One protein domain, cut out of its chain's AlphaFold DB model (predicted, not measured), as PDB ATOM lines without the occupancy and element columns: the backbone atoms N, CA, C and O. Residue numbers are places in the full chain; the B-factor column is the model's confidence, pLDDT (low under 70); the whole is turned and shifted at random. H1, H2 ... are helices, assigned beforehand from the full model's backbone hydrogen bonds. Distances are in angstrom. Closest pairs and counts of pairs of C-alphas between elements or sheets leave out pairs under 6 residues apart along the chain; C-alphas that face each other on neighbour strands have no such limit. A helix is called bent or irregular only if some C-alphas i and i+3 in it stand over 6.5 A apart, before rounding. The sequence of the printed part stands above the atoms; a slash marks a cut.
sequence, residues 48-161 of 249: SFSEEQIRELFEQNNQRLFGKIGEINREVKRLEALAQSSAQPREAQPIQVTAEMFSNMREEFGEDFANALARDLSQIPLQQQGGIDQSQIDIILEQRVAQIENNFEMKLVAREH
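This is residues 48 to 161 of the 249 residues of an uncharacterized protein of Methylotenera mobilis (UniProt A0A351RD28). Two long helices, H1 and H4, run opposite ways side by side along a rod, and the short hairpin of H2 and H3 packs over part of their length, with H2 on H1 and H3 on H4. Together they form a loose up-and-down bundle, each helix running against the one before it; a long loop, residues 86 to 98, leads from H1 back to H2. The printed part has 114 residues, with four named helices in the order H1, H2, H3, H4 and no named strand: all helix. It is loose, with a radius of gyration of the C-alphas of 16.9 A, and spans 59 by 20 by 20 A.

Begin with H1, residues 51 to 85. H4, residues 134 to 160, is close but not clearly touching, at a shallow tilt of 30 degrees; their closest C-alphas, Leu 65 and Val 145, are 7.4 A apart. H2, residues 99 to 109, only just touches H1, with 3 pairs of C-alphas within 8 A, through residues 68 to 72 of H1 alone; the closest C-alphas, Lys 68 and Met 105, are 7.5 A apart. H3, residues 111 to 122, touches H2 at a steep tilt of 42 degrees, closest at C-alphas Ala 99 and Asn 115, 5.0 A. H3 also touches residues 137 to 144 of H4 alone, closest at C-alphas Leu 121 and Ile 137, 6.9 A. H1 and H3 are apart. In H1, H3 and H4 every O i to N i+4 pair is within hydrogen-bond range; in H2 3 of 7 are, beside 5 of 8 O i to N i+3 pairs.

Find C-alpha 51 at (191.948, 212.322, 238.306); from there H1 runs 49.9 A to C-alpha 85. H2 spans 12.1 A and is irregular: C-alphas 101 and 104 are 8.4 A apart. H3 spans 16.4 A. H4 runs 39.5 A, ending at C-alpha 160, (187.418, 221.474, 228.511).

The C-alphas farthest apart, Ser 48 and Gln 88, are 59.7 A apart. The printed part has no cut; the links H1 to H2 and H3 to H4 are long. Low confidence, under 70, includes residues 48 to 66, 82 to 96 and 125 to 132.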
ATOM      1  N   SER A  48     192.501 219.728 235.577       51.84
ATOM      2  CA  SER A  48     191.172 219.832 235.017       51.84
ATOM      3  C   SER A  48     190.523 218.454 234.978       51.84
ATOM      4  O   SER A  48     191.084 217.502 234.449       51.84
ATOM      5  N   PHE A  49     189.334 218.379 235.588       49.09
ATOM      6  CA  PHE A  49     188.735 217.160 236.146       49.09
ATOM      7  C   PHE A  49     189.635 216.494 237.198       49.09
ATOM      8  O   PHE A  49     190.824 216.278 236.991       49.09
ATOM      9  N   SER A  50     189.078 216.161 238.370       54.56
ATOM     10  CA  SER A  50     189.868 215.385 239.326       54.56
ATOM     11  C   SER A  50     190.215 214.047 238.675       54.56
ATOM     12  O   SER A  50     189.360 213.417 238.050       54.56
ATOM     13  N   GLU A  51     191.465 213.611 238.816       51.59
ATOM     14  CA  GLU A  51     191.948 212.322 238.306       51.59
ATOM     15  C   GLU A  51     191.002 211.172 238.707       51.59
ATOM     16  O   GLU A  51     190.768 210.234 237.951       51.59
ATOM     17  N   GLU A  52     190.365 211.301 239.872       51.75
ATOM     18  CA  GLU A  52     189.323 210.416 240.392       51.75
ATOM     19  C   GLU A  52     188.059 210.365 239.514       51.75
ATOM     20  O   GLU A  52     187.533 209.283 239.272       51.75
ATOM     21  N   GLN A  53     187.577 211.500 238.997       57.62
ATOM     22  CA  GLN A  53     186.405 211.555 238.113       57.62
ATOM     23  C   GLN A  53     186.710 211.006 236.717       57.62
ATOM     24  O   GLN A  53     185.851 210.362 236.113       57.62
ATOM     25  N   ILE A  54     187.920 211.248 236.204       57.19
ATOM     26  CA  ILE A  54     188.369 210.670 234.931       57.19
ATOM     27  C   ILE A  54     188.491 209.155 235.084       57.19
ATOM     28  O   ILE A  54     187.912 208.425 234.285       57.19
ATOM     29  N   ARG A  55     189.137 208.680 236.157       58.34
ATOM     30  CA  ARG A  55     189.233 207.250 236.481       58.34
ATOM     31  C   ARG A  55     187.866 206.605 236.650       58.34
ATOM     32  O   ARG A  55     187.660 205.526 236.120       58.34
ATOM     33  N   GLU A  56     186.919 207.246 237.330       65.81
ATOM     34  CA  GLU A  56     185.579 206.681 237.514       65.81
ATOM     35  C   GLU A  56     184.817 206.562 236.184       65.81
ATOM     36  O   GLU A  56     184.216 205.523 235.897       65.81
ATOM     37  N   LEU A  57     184.861 207.598 235.338       62.62
ATOM     38  CA  LEU A  57     184.239 207.550 234.011       62.62
ATOM     39  C   LEU A  57     184.930 206.529 233.098       62.62
ATOM     40  O   LEU A  57     184.251 205.804 232.368       62.62
ATOM     41  N   PHE A  58     186.257 206.442 233.176       60.78
ATOM     42  CA  PHE A  58     187.071 205.475 232.453       60.78
ATOM     43  C   PHE A  58     186.773 204.043 232.903       60.78
ATOM     44  O   PHE A  58     186.485 203.194 232.071       60.78
ATOM     45  N   GLU A  59     186.744 203.765 234.208       65.62
ATOM     46  CA  GLU A  59     186.413 202.449 234.756       65.62
ATOM     47  C   GLU A  59     184.991 202.025 234.390       65.62
ATOM     48  O   GLU A  59     184.776 200.872 234.016       65.62
ATOM     49  N   GLN A  60     184.018 202.939 234.435       69.56
ATOM     50  CA  GLN A  60     182.657 202.642 233.986       69.56
ATOM     51  C   GLN A  60     182.606 202.335 232.488       69.56
ATOM     52  O   GLN A  60     181.919 201.393 232.082       69.56
ATOM     53  N   ASN A  61     183.328 203.100 231.665       66.19
ATOM     54  CA  ASN A  61     183.408 202.861 230.228       66.19
ATOM     55  C   ASN A  61     184.098 201.519 229.932       66.19
ATOM     56  O   ASN A  61     183.558 200.696 229.194       66.19
ATOM     57  N   ASN A  62     185.215 201.233 230.599       63.25
ATOM     58  CA  ASN A  62     185.969 199.994 230.445       63.25
ATOM     59  C   ASN A  62     185.197 198.775 230.937       63.25
ATOM     60  O   ASN A  62     185.141 197.769 230.237       63.25
ATOM     61  N   GLN A  63     184.512 198.840 232.078       68.88
ATOM     62  CA  GLN A  63     183.654 197.739 232.527       68.88
ATOM     63  C   GLN A  63     182.543 197.429 231.513       68.88
ATOM     64  O   GLN A  63     182.262 196.256 231.244       68.88
ATOM     65  N   ARG A  64     181.938 198.460 230.908       69.00
ATOM     66  CA  ARG A  64     180.944 198.284 229.838       69.00
ATOM     67  C   ARG A  64     181.571 197.685 228.581       69.00
ATOM     68  O   ARG A  64     181.001 196.745 228.028       69.00
ATOM     69  N   LEU A  65     182.746 198.170 228.174       64.94
ATOM     70  CA  LEU A  65     183.524 197.650 227.048       64.94
ATOM     71  C   LEU A  65     183.876 196.174 227.242       64.94
ATOM     72  O   LEU A  65     183.511 195.353 226.407       64.94
ATOM     73  N   PHE A  66     184.499 195.804 228.361       67.50
ATOM     74  CA  PHE A  66     184.890 194.422 228.649       67.50
ATOM     75  C   PHE A  66     183.686 193.478 228.747       67.50
ATOM     76  O   PHE A  66     183.742 192.355 228.242       67.50
ATOM     77  N   GLY A  67     182.573 193.930 229.336       74.19
ATOM     78  CA  GLY A  67     181.331 193.155 229.367       74.19
ATOM     79  C   GLY A  67     180.808 192.856 227.961       74.19
ATOM     80  O   GLY A  67     180.506 191.707 227.633       74.19
ATOM     81  N   LYS A  68     180.786 193.880 227.107       70.50
ATOM     82  CA  LYS A  68     180.332 193.805 225.718       70.50
ATOM     83  C   LYS A  68     181.304 193.015 224.820       70.50
ATOM     84  O   LYS A  68     180.867 192.241 223.971       70.50
ATOM     85  N   ILE A  69     182.614 193.083 225.058       67.38
ATOM     86  CA  ILE A  69     183.625 192.231 224.402       67.38
ATOM     87  C   ILE A  69     183.421 190.754 224.741       67.38
ATOM     88  O   ILE A  69     183.567 189.884 223.880       67.38
ATOM     89  N   GLY A  70     183.006 190.458 225.973       71.75
ATOM     90  CA  GLY A  70     182.573 189.117 226.351       71.75
ATOM     91  C   GLY A  70     181.412 188.603 225.491       71.75
ATOM     92  O   GLY A  70     181.374 187.414 225.165       71.75
ATOM     93  N   GLU A  71     180.490 189.480 225.082       75.19
ATOM     94  CA  GLU A  71     179.407 189.142 224.147       75.19
ATOM     95  C   GLU A  71     179.934 188.902 222.728       75.19
ATOM     96  O   GLU A  71     179.542 187.911 222.113       75.19
ATOM     97  N   ILE A  72     180.886 189.714 222.245       70.25
ATOM     98  CA  ILE A  72     181.540 189.503 220.936       70.25
ATOM     99  C   ILE A  72     182.196 188.128 220.890       70.25
ATOM    100  O   ILE A  72     181.940 187.353 219.975       70.25
ATOM    101  N   ASN A  73     182.981 187.779 221.909       72.12
ATOM    102  CA  ASN A  73     183.646 186.480 221.971       72.12
ATOM    103  C   ASN A  73     182.655 185.304 221.982       72.12
ATOM    104  O   ASN A  73     182.962 184.228 221.468       72.12
ATOM    105  N   ARG A  74     181.451 185.484 222.539       77.62
ATOM    106  CA  ARG A  74     180.387 184.469 222.479       77.62
ATOM    107  C   ARG A  74     179.762 184.382 221.094       77.62
ATOM    108  O   ARG A  74     179.540 183.270 220.619       77.62
ATOM    109  N   GLU A  75     179.492 185.515 220.457       72.69
ATOM    110  CA  GLU A  75     178.881 185.541 219.128       72.69
ATOM    111  C   GLU A  75     179.846 185.011 218.064       72.69
ATOM    112  O   GLU A  75     179.462 184.187 217.239       72.69
ATOM    113  N   VAL A  76     181.133 185.353 218.151       70.00
ATOM    114  CA  VAL A  76     182.166 184.809 217.261       70.00
ATOM    115  C   VAL A  76     182.289 183.288 217.415       70.00
ATOM    116  O   VAL A  76     182.248 182.573 216.414       70.00
ATOM    117  N   LYS A  77     182.305 182.762 218.648       75.38
ATOM    118  CA  LYS A  77     182.279 181.304 218.895       75.38
ATOM    119  C   LYS A  77     181.004 180.635 218.384       75.38
ATOM    120  O   LYS A  77     181.034 179.490 217.939       75.38
ATOM    121  N   ARG A  78     179.863 181.327 218.441       77.19
ATOM    122  CA  ARG A  78     178.599 180.831 217.883       77.19
ATOM    123  C   ARG A  78     178.665 180.746 216.358       77.19
ATOM    124  O   ARG A  78     178.219 179.744 215.800       77.19
ATOM    125  N   LEU A  79     179.211 181.766 215.699       69.88
ATOM    126  CA  LEU A  79     179.398 181.800 214.247       69.88
ATOM    127  C   LEU A  79     180.378 180.719 213.784       69.88
ATOM    128  O   LEU A  79     180.100 180.020 212.813       69.88
ATOM    129  N   GLU A  80     181.467 180.526 214.524       67.31
ATOM    130  CA  GLU A  80     182.417 179.432 214.323       67.31
ATOM    131  C   GLU A  80     181.727 178.064 214.437       67.31
ATOM    132  O   GLU A  80     181.821 177.241 213.527       67.31
ATOM    133  N   ALA A  81     180.946 177.836 215.498       71.19
ATOM    134  CA  ALA A  81     180.199 176.593 215.678       71.19
ATOM    135  C   ALA A  81     179.162 176.360 214.560       71.19
ATOM    136  O   ALA A  81     178.986 175.226 214.104       71.19
ATOM    137  N   LEU A  82     178.494 177.418 214.077       66.25
ATOM    138  CA  LEU A  82     177.598 177.328 212.920       66.25
ATOM    139  C   LEU A  82     178.364 176.929 211.653       66.25
ATOM    140  O   LEU A  82     177.928 176.011 210.953       66.25
ATOM    141  N   ALA A  83     179.505 177.569 211.388       62.34
ATOM    142  CA  ALA A  83     180.365 177.254 210.251       62.34
ATOM    143  C   ALA A  83     180.837 175.789 210.292       62.34
ATOM    144  O   ALA A  83     180.722 175.079 209.290       62.34
ATOM    145  N   GLN A  84     181.252 175.300 211.467       63.41
ATOM    146  CA  GLN A  84     181.677 173.913 211.692       63.41
ATOM    147  C   GLN A  84     180.538 172.889 211.534       63.41
ATOM    148  O   GLN A  84     180.767 171.775 211.069       63.41
ATOM    149  N   SER A  85     179.301 173.247 211.898       59.97
ATOM    150  CA  SER A  85     178.142 172.343 211.807       59.97
ATOM    151  C   SER A  85     177.627 172.116 210.375       59.97
ATOM    152  O   SER A  85     176.870 171.174 210.125       59.97
ATOM    153  N   SER A  86     178.051 172.944 209.413       55.34
ATOM    154  CA  SER A  86     177.695 172.796 207.999       55.34
ATOM    155  C   SER A  86     178.670 171.848 207.279       55.34
ATOM    156  O   SER A  86     179.723 172.236 206.790       55.34
ATOM    157  N   ALA A  87     178.322 170.560 207.235       45.88
ATOM    158  CA  ALA A  87     179.139 169.459 206.712       45.88
ATOM    159  C   ALA A  87     179.329 169.446 205.170       45.88
ATOM    160  O   ALA A  87     178.989 168.465 204.506       45.88
ATOM    161  N   GLN A  88     179.882 170.505 204.575       48.16
ATOM    162  CA  GLN A  88     180.370 170.484 203.190       48.16
ATOM    163  C   GLN A  88     181.776 171.088 203.096       48.16
ATOM    164  O   GLN A  88     182.007 172.153 203.662       48.16
ATOM    165  N   PRO A  89     182.712 170.454 202.357       47.59
ATOM    166  CA  PRO A  89     184.041 171.002 202.122       47.59
ATOM    167  C   PRO A  89     183.904 172.210 201.193       47.59
ATOM    168  O   PRO A  89     183.892 172.080 199.970       47.59
ATOM    169  N   ARG A  90     183.717 173.391 201.777       51.72
ATOM    170  CA  ARG A  90     183.832 174.660 201.067       51.72
ATOM    171  C   ARG A  90     185.255 175.158 201.250       51.72
ATOM    172  O   ARG A  90     185.788 175.132 202.356       51.72
ATOM    173  N   GLU A  91     185.852 175.594 200.145       50.78
ATOM    174  CA  GLU A  91     186.987 176.519 200.141       50.78
ATOM    175  C   GLU A  91     186.789 177.550 201.257       50.78
ATOM    176  O   GLU A  91     185.651 177.968 201.463       50.78
ATOM    177  N   ALA A  92     187.845 177.893 202.001       51.22
ATOM    178  CA  ALA A  92     187.797 178.766 203.175       51.22
ATOM    179  C   ALA A  92     187.044 180.077 202.877       51.22
ATOM    180  O   ALA A  92     187.625 181.060 202.425       51.22
ATOM    181  N   GLN A  93     185.728 180.073 203.080       53.00
ATOM    182  CA  GLN A  93     184.889 181.246 202.918       53.00
ATOM    183  C   GLN A  93     185.067 182.063 204.200       53.00
ATOM    184  O   GLN A  93     184.892 181.502 205.289       53.00
ATOM    185  N   PRO A  94     185.443 183.347 204.102       56.91
ATOM    186  CA  PRO A  94     185.526 184.209 205.270       56.91
ATOM    187  C   PRO A  94     184.161 184.259 205.958       56.91
ATOM    188  O   PRO A  94     183.117 184.248 205.294       56.91
ATOM    189  N   ILE A  95     184.155 184.296 207.292       63.16
ATOM    190  CA  ILE A  95     182.913 184.474 208.047       63.16
ATOM    191  C   ILE A  95     182.317 185.809 207.621       63.16
ATOM    192  O   ILE A  95     182.967 186.850 207.706       63.16
ATOM    193  N   GLN A  96     181.068 185.781 207.159       67.25
ATOM    194  CA  GLN A  96     180.304 186.998 206.912       67.25
ATOM    195  C   GLN A  96     179.924 187.617 208.253       67.25
ATOM    196  O   GLN A  96     178.856 187.353 208.796       67.25
ATOM    197  N   VAL A  97     180.840 188.420 208.788       74.75
ATOM    198  CA  VAL A  97     180.600 189.289 209.934       74.75
ATOM    199  C   VAL A  97     180.026 190.601 209.409       74.75
ATOM    200  O   VAL A  97     180.624 191.249 208.551       74.75
ATOM    201  N   THR A  98     178.852 190.994 209.898       75.88
ATOM    202  CA  THR A  98     178.200 192.255 209.519       75.88
ATOM    203  C   THR A  98     178.025 193.150 210.737       75.88
ATOM    204  O   THR A  98     177.926 192.672 211.863       75.88
ATOM    205  N   ALA A  99     177.947 194.465 210.526       77.44
ATOM    206  CA  ALA A  99     177.752 195.417 211.620       77.44
ATOM    207  C   ALA A  99     176.425 195.213 212.374       77.44
ATOM    208  O   ALA A  99     176.333 195.546 213.553       77.44
ATOM    209  N   GLU A 100     175.413 194.615 211.732       79.31
ATOM    210  CA  GLU A 100     174.153 194.255 212.397       79.31
ATOM    211  C   GLU A 100     174.343 193.223 213.513       79.31
ATOM    212  O   GLU A 100     173.606 193.252 214.496       79.31
ATOM    213  N   MET A 101     175.363 192.363 213.407       73.31
ATOM    214  CA  MET A 101     175.722 191.407 214.462       73.31
ATOM    215  C   MET A 101     176.230 192.106 215.730       73.31
ATOM    216  O   MET A 101     176.243 191.508 216.802       73.31
ATOM    217  N   PHE A 102     176.601 193.385 215.627       78.94
ATOM    218  CA  PHE A 102     177.098 194.212 216.722       78.94
ATOM    219  C   PHE A 102     176.170 195.398 217.011       78.94
ATOM    220  O   PHE A 102     176.636 196.485 217.352       78.94
ATOM    221  N   SER A 103     174.850 195.208 216.904       79.75
ATOM    222  CA  SER A 103     173.851 196.251 217.189       79.75
ATOM    223  C   SER A 103     174.056 196.932 218.553       79.75
ATOM    224  O   SER A 103     174.014 198.158 218.628       79.75
ATOM    225  N   ASN A 104     174.382 196.160 219.595       75.38
ATOM    226  CA  ASN A 104     174.680 196.659 220.947       75.38
ATOM    227  C   ASN A 104     175.958 197.520 221.014       75.38
ATOM    228  O   ASN A 104     176.089 198.363 221.905       75.38
ATOM    229  N   MET A 105     176.920 197.284 220.112       74.25
ATOM    230  CA  MET A 105     178.138 198.097 219.986       74.25
ATOM    231  C   MET A 105     177.857 199.363 219.205       74.25
ATOM    232  O   MET A 105     178.342 200.424 219.570       74.25
ATOM    233  N   ARG A 106     177.047 199.252 218.149       80.38
ATOM    234  CA  ARG A 106     176.610 200.395 217.357       80.38
ATOM    235  C   ARG A 106     175.854 201.409 218.210       80.38
ATOM    236  O   ARG A 106     176.068 202.602 218.049       80.38
ATOM    237  N   GLU A 107     174.987 200.939 219.103       80.38
ATOM    238  CA  GLU A 107     174.216 201.807 219.997       80.38
ATOM    239  C   GLU A 107     175.102 202.563 221.001       80.38
ATOM    240  O   GLU A 107     174.854 203.733 221.270       80.38
ATOM    241  N   GLU A 108     176.156 201.927 221.521       71.19
ATOM    242  CA  GLU A 108     177.013 202.521 222.561       71.19
ATOM    243  C   GLU A 108     178.190 203.322 221.996       71.19
ATOM    244  O   GLU A 108     178.489 204.419 222.462       71.19
ATOM    245  N   PHE A 109     178.878 202.761 221.002       72.19
ATOM    246  CA  PHE A 109     180.158 203.255 220.488       72.19
ATOM    247  C   PHE A 109     180.041 203.869 219.092       72.19
ATOM    248  O   PHE A 109     181.006 204.437 218.583       72.19
ATOM    249  N   GLY A 110     178.856 203.799 218.487       80.19
ATOM    250  CA  GLY A 110     178.565 204.374 217.183       80.19
ATOM    251  C   GLY A 110     178.708 203.389 216.024       80.19
ATOM    252  O   GLY A 110     179.279 202.300 216.121       80.19
ATOM    253  N   GLU A 111     178.149 203.797 214.891       83.44
ATOM    254  CA  GLU A 111     178.086 203.000 213.667       83.44
ATOM    255  C   GLU A 111     179.462 202.737 213.055       83.44
ATOM    256  O   GLU A 111     179.732 201.613 212.627       83.44
ATOM    257  N   ASP A 112     180.362 203.716 213.108       80.31
ATOM    258  CA  ASP A 112     181.725 203.573 212.596       80.31
ATOM    259  C   ASP A 112     182.494 202.462 213.316       80.31
ATOM    260  O   ASP A 112     183.173 201.664 212.670       80.31
ATOM    261  N   PHE A 113     182.327 202.343 214.637       80.00
ATOM    262  CA  PHE A 113     182.973 201.295 215.425       80.00
ATOM    263  C   PHE A 113     182.479 199.900 215.032       80.00
ATOM    264  O   PHE A 113     183.280 199.007 214.752       80.00
ATOM    265  N   ALA A 114     181.158 199.713 214.965       82.88
ATOM    266  CA  ALA A 114     180.562 198.427 214.606       82.88
ATOM    267  C   ALA A 114     180.924 198.004 213.172       82.88
ATOM    268  O   ALA A 114     181.220 196.832 212.927       82.88
ATOM    269  N   ASN A 115     180.948 198.955 212.234       85.06
ATOM    270  CA  ASN A 115     181.367 198.718 210.854       85.06
ATOM    271  C   ASN A 115     182.848 198.343 210.760       85.06
ATOM    272  O   ASN A 115     183.203 197.405 210.044       85.06
ATOM    273  N   ALA A 116     183.712 199.052 211.487       83.31
ATOM    274  CA  ALA A 116     185.145 198.801 211.479       83.31
ATOM    275  C   ALA A 116     185.490 197.443 212.116       83.31
ATOM    276  O   ALA A 116     186.246 196.670 211.531       83.31
ATOM    277  N   LEU A 117     184.854 197.096 213.239       83.19
ATOM    278  CA  LEU A 117     184.995 195.785 213.875       83.19
ATOM    279  C   LEU A 117     184.512 194.649 212.961       83.19
ATOM    280  O   LEU A 117     185.206 193.647 212.801       83.19
ATOM    281  N   ALA A 118     183.342 194.797 212.334       84.12
ATOM    282  CA  ALA A 118     182.828 193.797 211.400       84.12
ATOM    283  C   ALA A 118     183.763 193.600 210.204       84.12
ATOM    284  O   ALA A 118     184.038 192.466 209.808       84.12
ATOM    285  N   ARG A 119     184.299 194.702 209.665       86.06
ATOM    286  CA  ARG A 119     185.293 194.661 208.597       86.06
ATOM    287  C   ARG A 119     186.534 193.891 209.035       86.06
ATOM    288  O   ARG A 119     186.919 192.984 208.308       86.06
ATOM    289  N   ASP A 120     187.123 194.192 210.186       82.50
ATOM    290  CA  ASP A 120     188.352 193.526 210.634       82.50
ATOM    291  C   ASP A 120     188.139 192.035 210.898       82.50
ATOM    292  O   ASP A 120     188.905 191.203 210.414       82.50
ATOM    293  N   LEU A 121     187.058 191.678 211.597       80.75
ATOM    294  CA  LEU A 121     186.743 190.282 211.897       80.75
ATOM    295  C   LEU A 121     186.441 189.473 210.627       80.75
ATOM    296  O   LEU A 121     186.782 188.295 210.558       80.75
ATOM    297  N   SER A 122     185.860 190.098 209.595       80.81
ATOM    298  CA  SER A 122     185.627 189.445 208.298       80.81
ATOM    299  C   SER A 122     186.915 189.117 207.530       80.81
ATOM    300  O   SER A 122     186.888 188.277 206.630       80.81
ATOM    301  N   GLN A 123     188.040 189.763 207.866       81.06
ATOM    302  CA  GLN A 123     189.339 189.478 207.252       81.06
ATOM    303  C   GLN A 123     190.053 188.285 207.895       81.06
ATOM    304  O   GLN A 123     191.049 187.822 207.337       81.06
ATOM    305  N   ILE A 124     189.577 187.770 209.039       75.62
ATOM    306  CA  ILE A 124     190.227 186.636 209.702       75.62
ATOM    307  C   ILE A 124     189.985 185.366 208.870       75.62
ATOM    308  O   ILE A 124     188.834 184.956 208.680       75.62
ATOM    309  N   PRO A 125     191.045 184.710 208.365       67.88
ATOM    310  CA  PRO A 125     190.891 183.498 207.579       67.88
ATOM    311  C   PRO A 125     190.432 182.334 208.463       67.88
ATOM    312  O   PRO A 125     190.982 182.096 209.539       67.88
ATOM    313  N   LEU A 126     189.469 181.549 207.971       66.19
ATOM    314  CA  LEU A 126     189.127 180.265 208.582       66.19
ATOM    315  C   LEU A 126     190.314 179.310 208.456       66.19
ATOM    316  O   LEU A 126     190.758 179.002 207.346       66.19
ATOM    317  N   GLN A 127     190.819 178.808 209.583       65.44
ATOM    318  CA  GLN A 127     191.856 177.787 209.549       65.44
ATOM    319  C   GLN A 127     191.283 176.487 208.969       65.44
ATOM    320  O   GLN A 127     190.130 176.131 209.206       65.44
ATOM    321  N   GLN A 128     192.111 175.731 208.240       54.00
ATOM    322  CA  GLN A 128     191.695 174.491 207.562       54.00
ATOM    323  C   GLN A 128     191.156 173.400 208.510       54.00
ATOM    324  O   GLN A 128     190.539 172.444 208.050       54.00
ATOM    325  N   GLN A 129     191.361 173.539 209.825       56.25
ATOM    326  CA  GLN A 129     190.779 172.673 210.858       56.25
ATOM    327  C   GLN A 129     189.477 173.228 211.465       56.25
ATOM    328  O   GLN A 129     189.046 172.780 212.523       56.25
ATOM    329  N   GLY A 130     188.825 174.170 210.775       55.44
ATOM    330  CA  GLY A 130     187.482 174.653 211.091       55.44
ATOM    331  C   GLY A 130     187.418 175.714 212.184       55.44
ATOM    332  O   GLY A 130     186.316 176.024 212.623       55.44
ATOM    333  N   GLY A 131     188.556 176.259 212.621       61.91
ATOM    334  CA  GLY A 131     188.609 177.223 213.715       61.91
ATOM    335  C   GLY A 131     188.957 178.648 213.292       61.91
ATOM    336  O   GLY A 131     189.636 178.854 212.279       61.91
ATOM    337  N   ILE A 132     188.512 179.624 214.079       68.88
ATOM    338  CA  ILE A 132     189.029 180.997 214.018       68.88
ATOM    339  C   ILE A 132     190.230 181.083 214.955       68.88
ATOM    340  O   ILE A 132     190.201 180.563 216.071       68.88
ATOM    341  N   ASP A 133     191.295 181.751 214.518       73.44
ATOM    342  CA  ASP A 133     192.421 182.034 215.400       73.44
ATOM    343  C   ASP A 133     192.004 183.054 216.470       73.44
ATOM    344  O   ASP A 133     191.922 184.257 216.210       73.44
ATOM    345  N   GLN A 134     191.728 182.560 217.679       72.50
ATOM    346  CA  GLN A 134     191.298 183.383 218.809       72.50
ATOM    347  C   GLN A 134     192.303 184.496 219.132       72.50
ATOM    348  O   GLN A 134     191.893 185.586 219.513       72.50
ATOM    349  N   SER A 135     193.601 184.268 218.903       78.19
ATOM    350  CA  SER A 135     194.620 185.288 219.160       78.19
ATOM    351  C   SER A 135     194.496 186.494 218.225       78.19
ATOM    352  O   SER A 135     194.738 187.623 218.640       78.19
ATOM    353  N   GLN A 136     194.046 186.288 216.982       77.19
ATOM    354  CA  GLN A 136     193.806 187.384 216.039       77.19
ATOM    355  C   GLN A 136     192.560 188.185 216.406       77.19
ATOM    356  O   GLN A 136     192.563 189.406 216.273       77.19
ATOM    357  N   ILE A 137     191.518 187.509 216.905       76.44
ATOM    358  CA  ILE A 137     190.330 188.181 217.441       76.44
ATOM    359  C   ILE A 137     190.738 189.073 218.616       76.44
ATOM    360  O   ILE A 137     190.367 190.243 218.642       76.44
ATOM    361  N   ASP A 138     191.521 188.541 219.556       74.62
ATOM    362  CA  ASP A 138     191.939 189.278 220.747       74.62
ATOM    363  C   ASP A 138     192.777 190.518 220.377       74.62
ATOM    364  O   ASP A 138     192.514 191.597 220.902       74.62
ATOM    365  N   ILE A 139     193.689 190.414 219.396       81.75
ATOM    366  CA  ILE A 139     194.468 191.557 218.876       81.75
ATOM    367  C   ILE A 139     193.559 192.630 218.261       81.75
ATOM    368  O   ILE A 139     193.726 193.818 218.539       81.75
ATOM    369  N   ILE A 140     192.598 192.233 217.418       79.81
ATOM    370  CA  ILE A 140     191.655 193.176 216.795       79.81
ATOM    371  C   ILE A 140     190.829 193.877 217.873       79.81
ATOM    372  O   ILE A 140     190.639 195.091 217.822       79.81
ATOM    373  N   LEU A 141     190.352 193.132 218.868       76.44
ATOM    374  CA  LEU A 141     189.581 193.693 219.971       76.44
ATOM    375  C   LEU A 141     190.411 194.670 220.802       76.44
ATOM    376  O   LEU A 141     189.925 195.758 221.087       76.44
ATOM    377  N   GLU A 142     191.649 194.325 221.148       78.62
ATOM    378  CA  GLU A 142     192.550 195.192 221.913       78.62
ATOM    379  C   GLU A 142     192.821 196.512 221.176       78.62
ATOM    380  O   GLU A 142     192.678 197.587 221.754       78.62
ATOM    381  N   GLN A 143     193.085 196.455 219.867       82.50
ATOM    382  CA  GLN A 143     193.245 197.655 219.034       82.50
ATOM    383  C   GLN A 143     191.983 198.523 219.017       82.50
ATOM    384  O   GLN A 143     192.054 199.754 219.059       82.50
ATOM    385  N   ARG A 144     190.810 197.889 218.951       79.00
ATOM    386  CA  ARG A 144     189.517 198.576 218.921       79.00
ATOM    387  C   ARG A 144     189.168 199.199 220.271       79.00
ATOM    388  O   ARG A 144     188.629 200.303 220.291       79.00
ATOM    389  N   VAL A 145     189.515 198.545 221.375       76.12
ATOM    390  CA  VAL A 145     189.400 199.109 222.727       76.12
ATOM    391  C   VAL A 145     190.301 200.322 222.875       76.12
ATOM    392  O   VAL A 145     189.792 201.386 223.210       76.12
ATOM    393  N   ALA A 146     191.582 200.201 222.518       79.00
ATOM    394  CA  ALA A 146     192.526 201.314 222.584       79.00
ATOM    395  C   ALA A 146     192.035 202.528 221.774       79.00
ATOM    396  O   ALA A 146     192.144 203.671 222.205       79.00
ATOM    397  N   GLN A 147     191.412 202.298 220.613       80.88
ATOM    398  CA  GLN A 147     190.820 203.379 219.826       80.88
ATOM    399  C   GLN A 147     189.646 204.068 220.544       80.88
ATOM    400  O   GLN A 147     189.495 205.287 220.440       80.88
ATOM    401  N   ILE A 148     188.799 203.317 221.250       75.50
ATOM    402  CA  ILE A 148     187.707 203.899 222.043       75.50
ATOM    403  C   ILE A 148     188.263 204.692 223.220       75.50
ATOM    404  O   ILE A 148     187.767 205.788 223.475       75.50
ATOM    405  N   GLU A 149     189.270 204.159 223.910       76.56
ATOM    406  CA  GLU A 149     189.945 204.841 225.014       76.56
ATOM    407  C   GLU A 149     190.509 206.182 224.531       76.56
ATOM    408  O   GLU A 149     190.110 207.226 225.041       76.56
ATOM    409  N   ASN A 150     191.277 206.189 223.439       83.44
ATOM    410  CA  ASN A 150     191.816 207.421 222.857       83.44
ATOM    411  C   ASN A 150     190.711 208.412 222.453       83.44
ATOM    412  O   ASN A 150     190.792 209.602 222.744       83.44
ATOM    413  N   ASN A 151     189.638 207.937 221.812       80.81
ATOM    414  CA  ASN A 151     188.509 208.795 221.441       80.81
ATOM    415  C   ASN A 151     187.789 209.379 222.664       80.81
ATOM    416  O   ASN A 151     187.237 210.479 222.591       80.81
ATOM    417  N   PHE A 152     187.728 208.633 223.766       78.69
ATOM    418  CA  PHE A 152     187.139 209.096 225.013       78.69
ATOM    419  C   PHE A 152     187.999 210.190 225.647       78.69
ATOM    420  O   PHE A 152     187.467 211.253 225.967       78.69
ATOM    421  N   GLU A 153     189.311 209.982 225.723       81.19
ATOM    422  CA  GLU A 153     190.252 210.995 226.201       81.19
ATOM    423  C   GLU A 153     190.155 212.283 225.370       81.19
ATOM    424  O   GLU A 153     189.973 213.373 225.914       81.19
ATOM    425  N   MET A 154     190.123 212.184 224.039       86.38
ATOM    426  CA  MET A 154     189.978 213.371 223.188       86.38
ATOM    427  C   MET A 154     188.636 214.089 223.373       86.38
ATOM    428  O   MET A 154     188.571 215.314 223.272       86.38
ATOM    429  N   LYS A 155     187.555 213.370 223.704       82.44
ATOM    430  CA  LYS A 155     186.278 214.003 224.082       82.44
ATOM    431  C   LYS A 155     186.380 214.760 225.406       82.44
ATOM    432  O   LYS A 155     185.699 215.775 225.562       82.44
ATOM    433  N   LEU A 156     187.192 214.286 226.352       81.12
ATOM    434  CA  LEU A 156     187.447 214.999 227.604       81.12
ATOM    435  C   LEU A 156     188.219 216.294 227.342       81.12
ATOM    436  O   LEU A 156     187.763 217.347 227.793       81.12
ATOM    437  N   VAL A 157     189.278 216.232 226.527       86.81
ATOM    438  CA  VAL A 157     190.022 217.420 226.071       86.81
ATOM    439  C   VAL A 157     189.075 218.407 225.386       86.81
ATOM    440  O   VAL A 157     189.017 219.576 225.759       86.81
ATOM    441  N   ALA A 158     188.251 217.937 224.443       88.19
ATOM    442  CA  ALA A 158     187.310 218.781 223.707       88.19
ATOM    443  C   ALA A 158     186.251 219.446 224.595       88.19
ATOM    444  O   ALA A 158     185.808 220.560 224.316       88.19
ATOM    445  N   ARG A 159     185.825 218.775 225.671       83.62
ATOM    446  CA  ARG A 159     184.865 219.338 226.626       83.62
ATOM    447  C   ARG A 159     185.458 220.519 227.389       83.62
ATOM    448  O   ARG A 159     184.739 221.468 227.691       83.62
ATOM    449  N   GLU A 160     186.732 220.441 227.740       82.62
ATOM    450  CA  GLU A 160     187.418 221.474 228.511       82.62
ATOM    451  C   GLU A 160     187.968 222.605 227.634       82.62
ATOM    452  O   GLU A 160     187.918 223.787 227.987       82.62
ATOM    453  N   HIS A 161     188.459 222.243 226.458       88.19
ATOM    454  CA  HIS A 161     189.021 223.145 225.472       88.19
ATOM    455  C   HIS A 161     188.341 222.903 224.126       88.19
ATOM    456  O   HIS A 161     188.884 222.196 223.286       88.19
TER     457      HIS A 161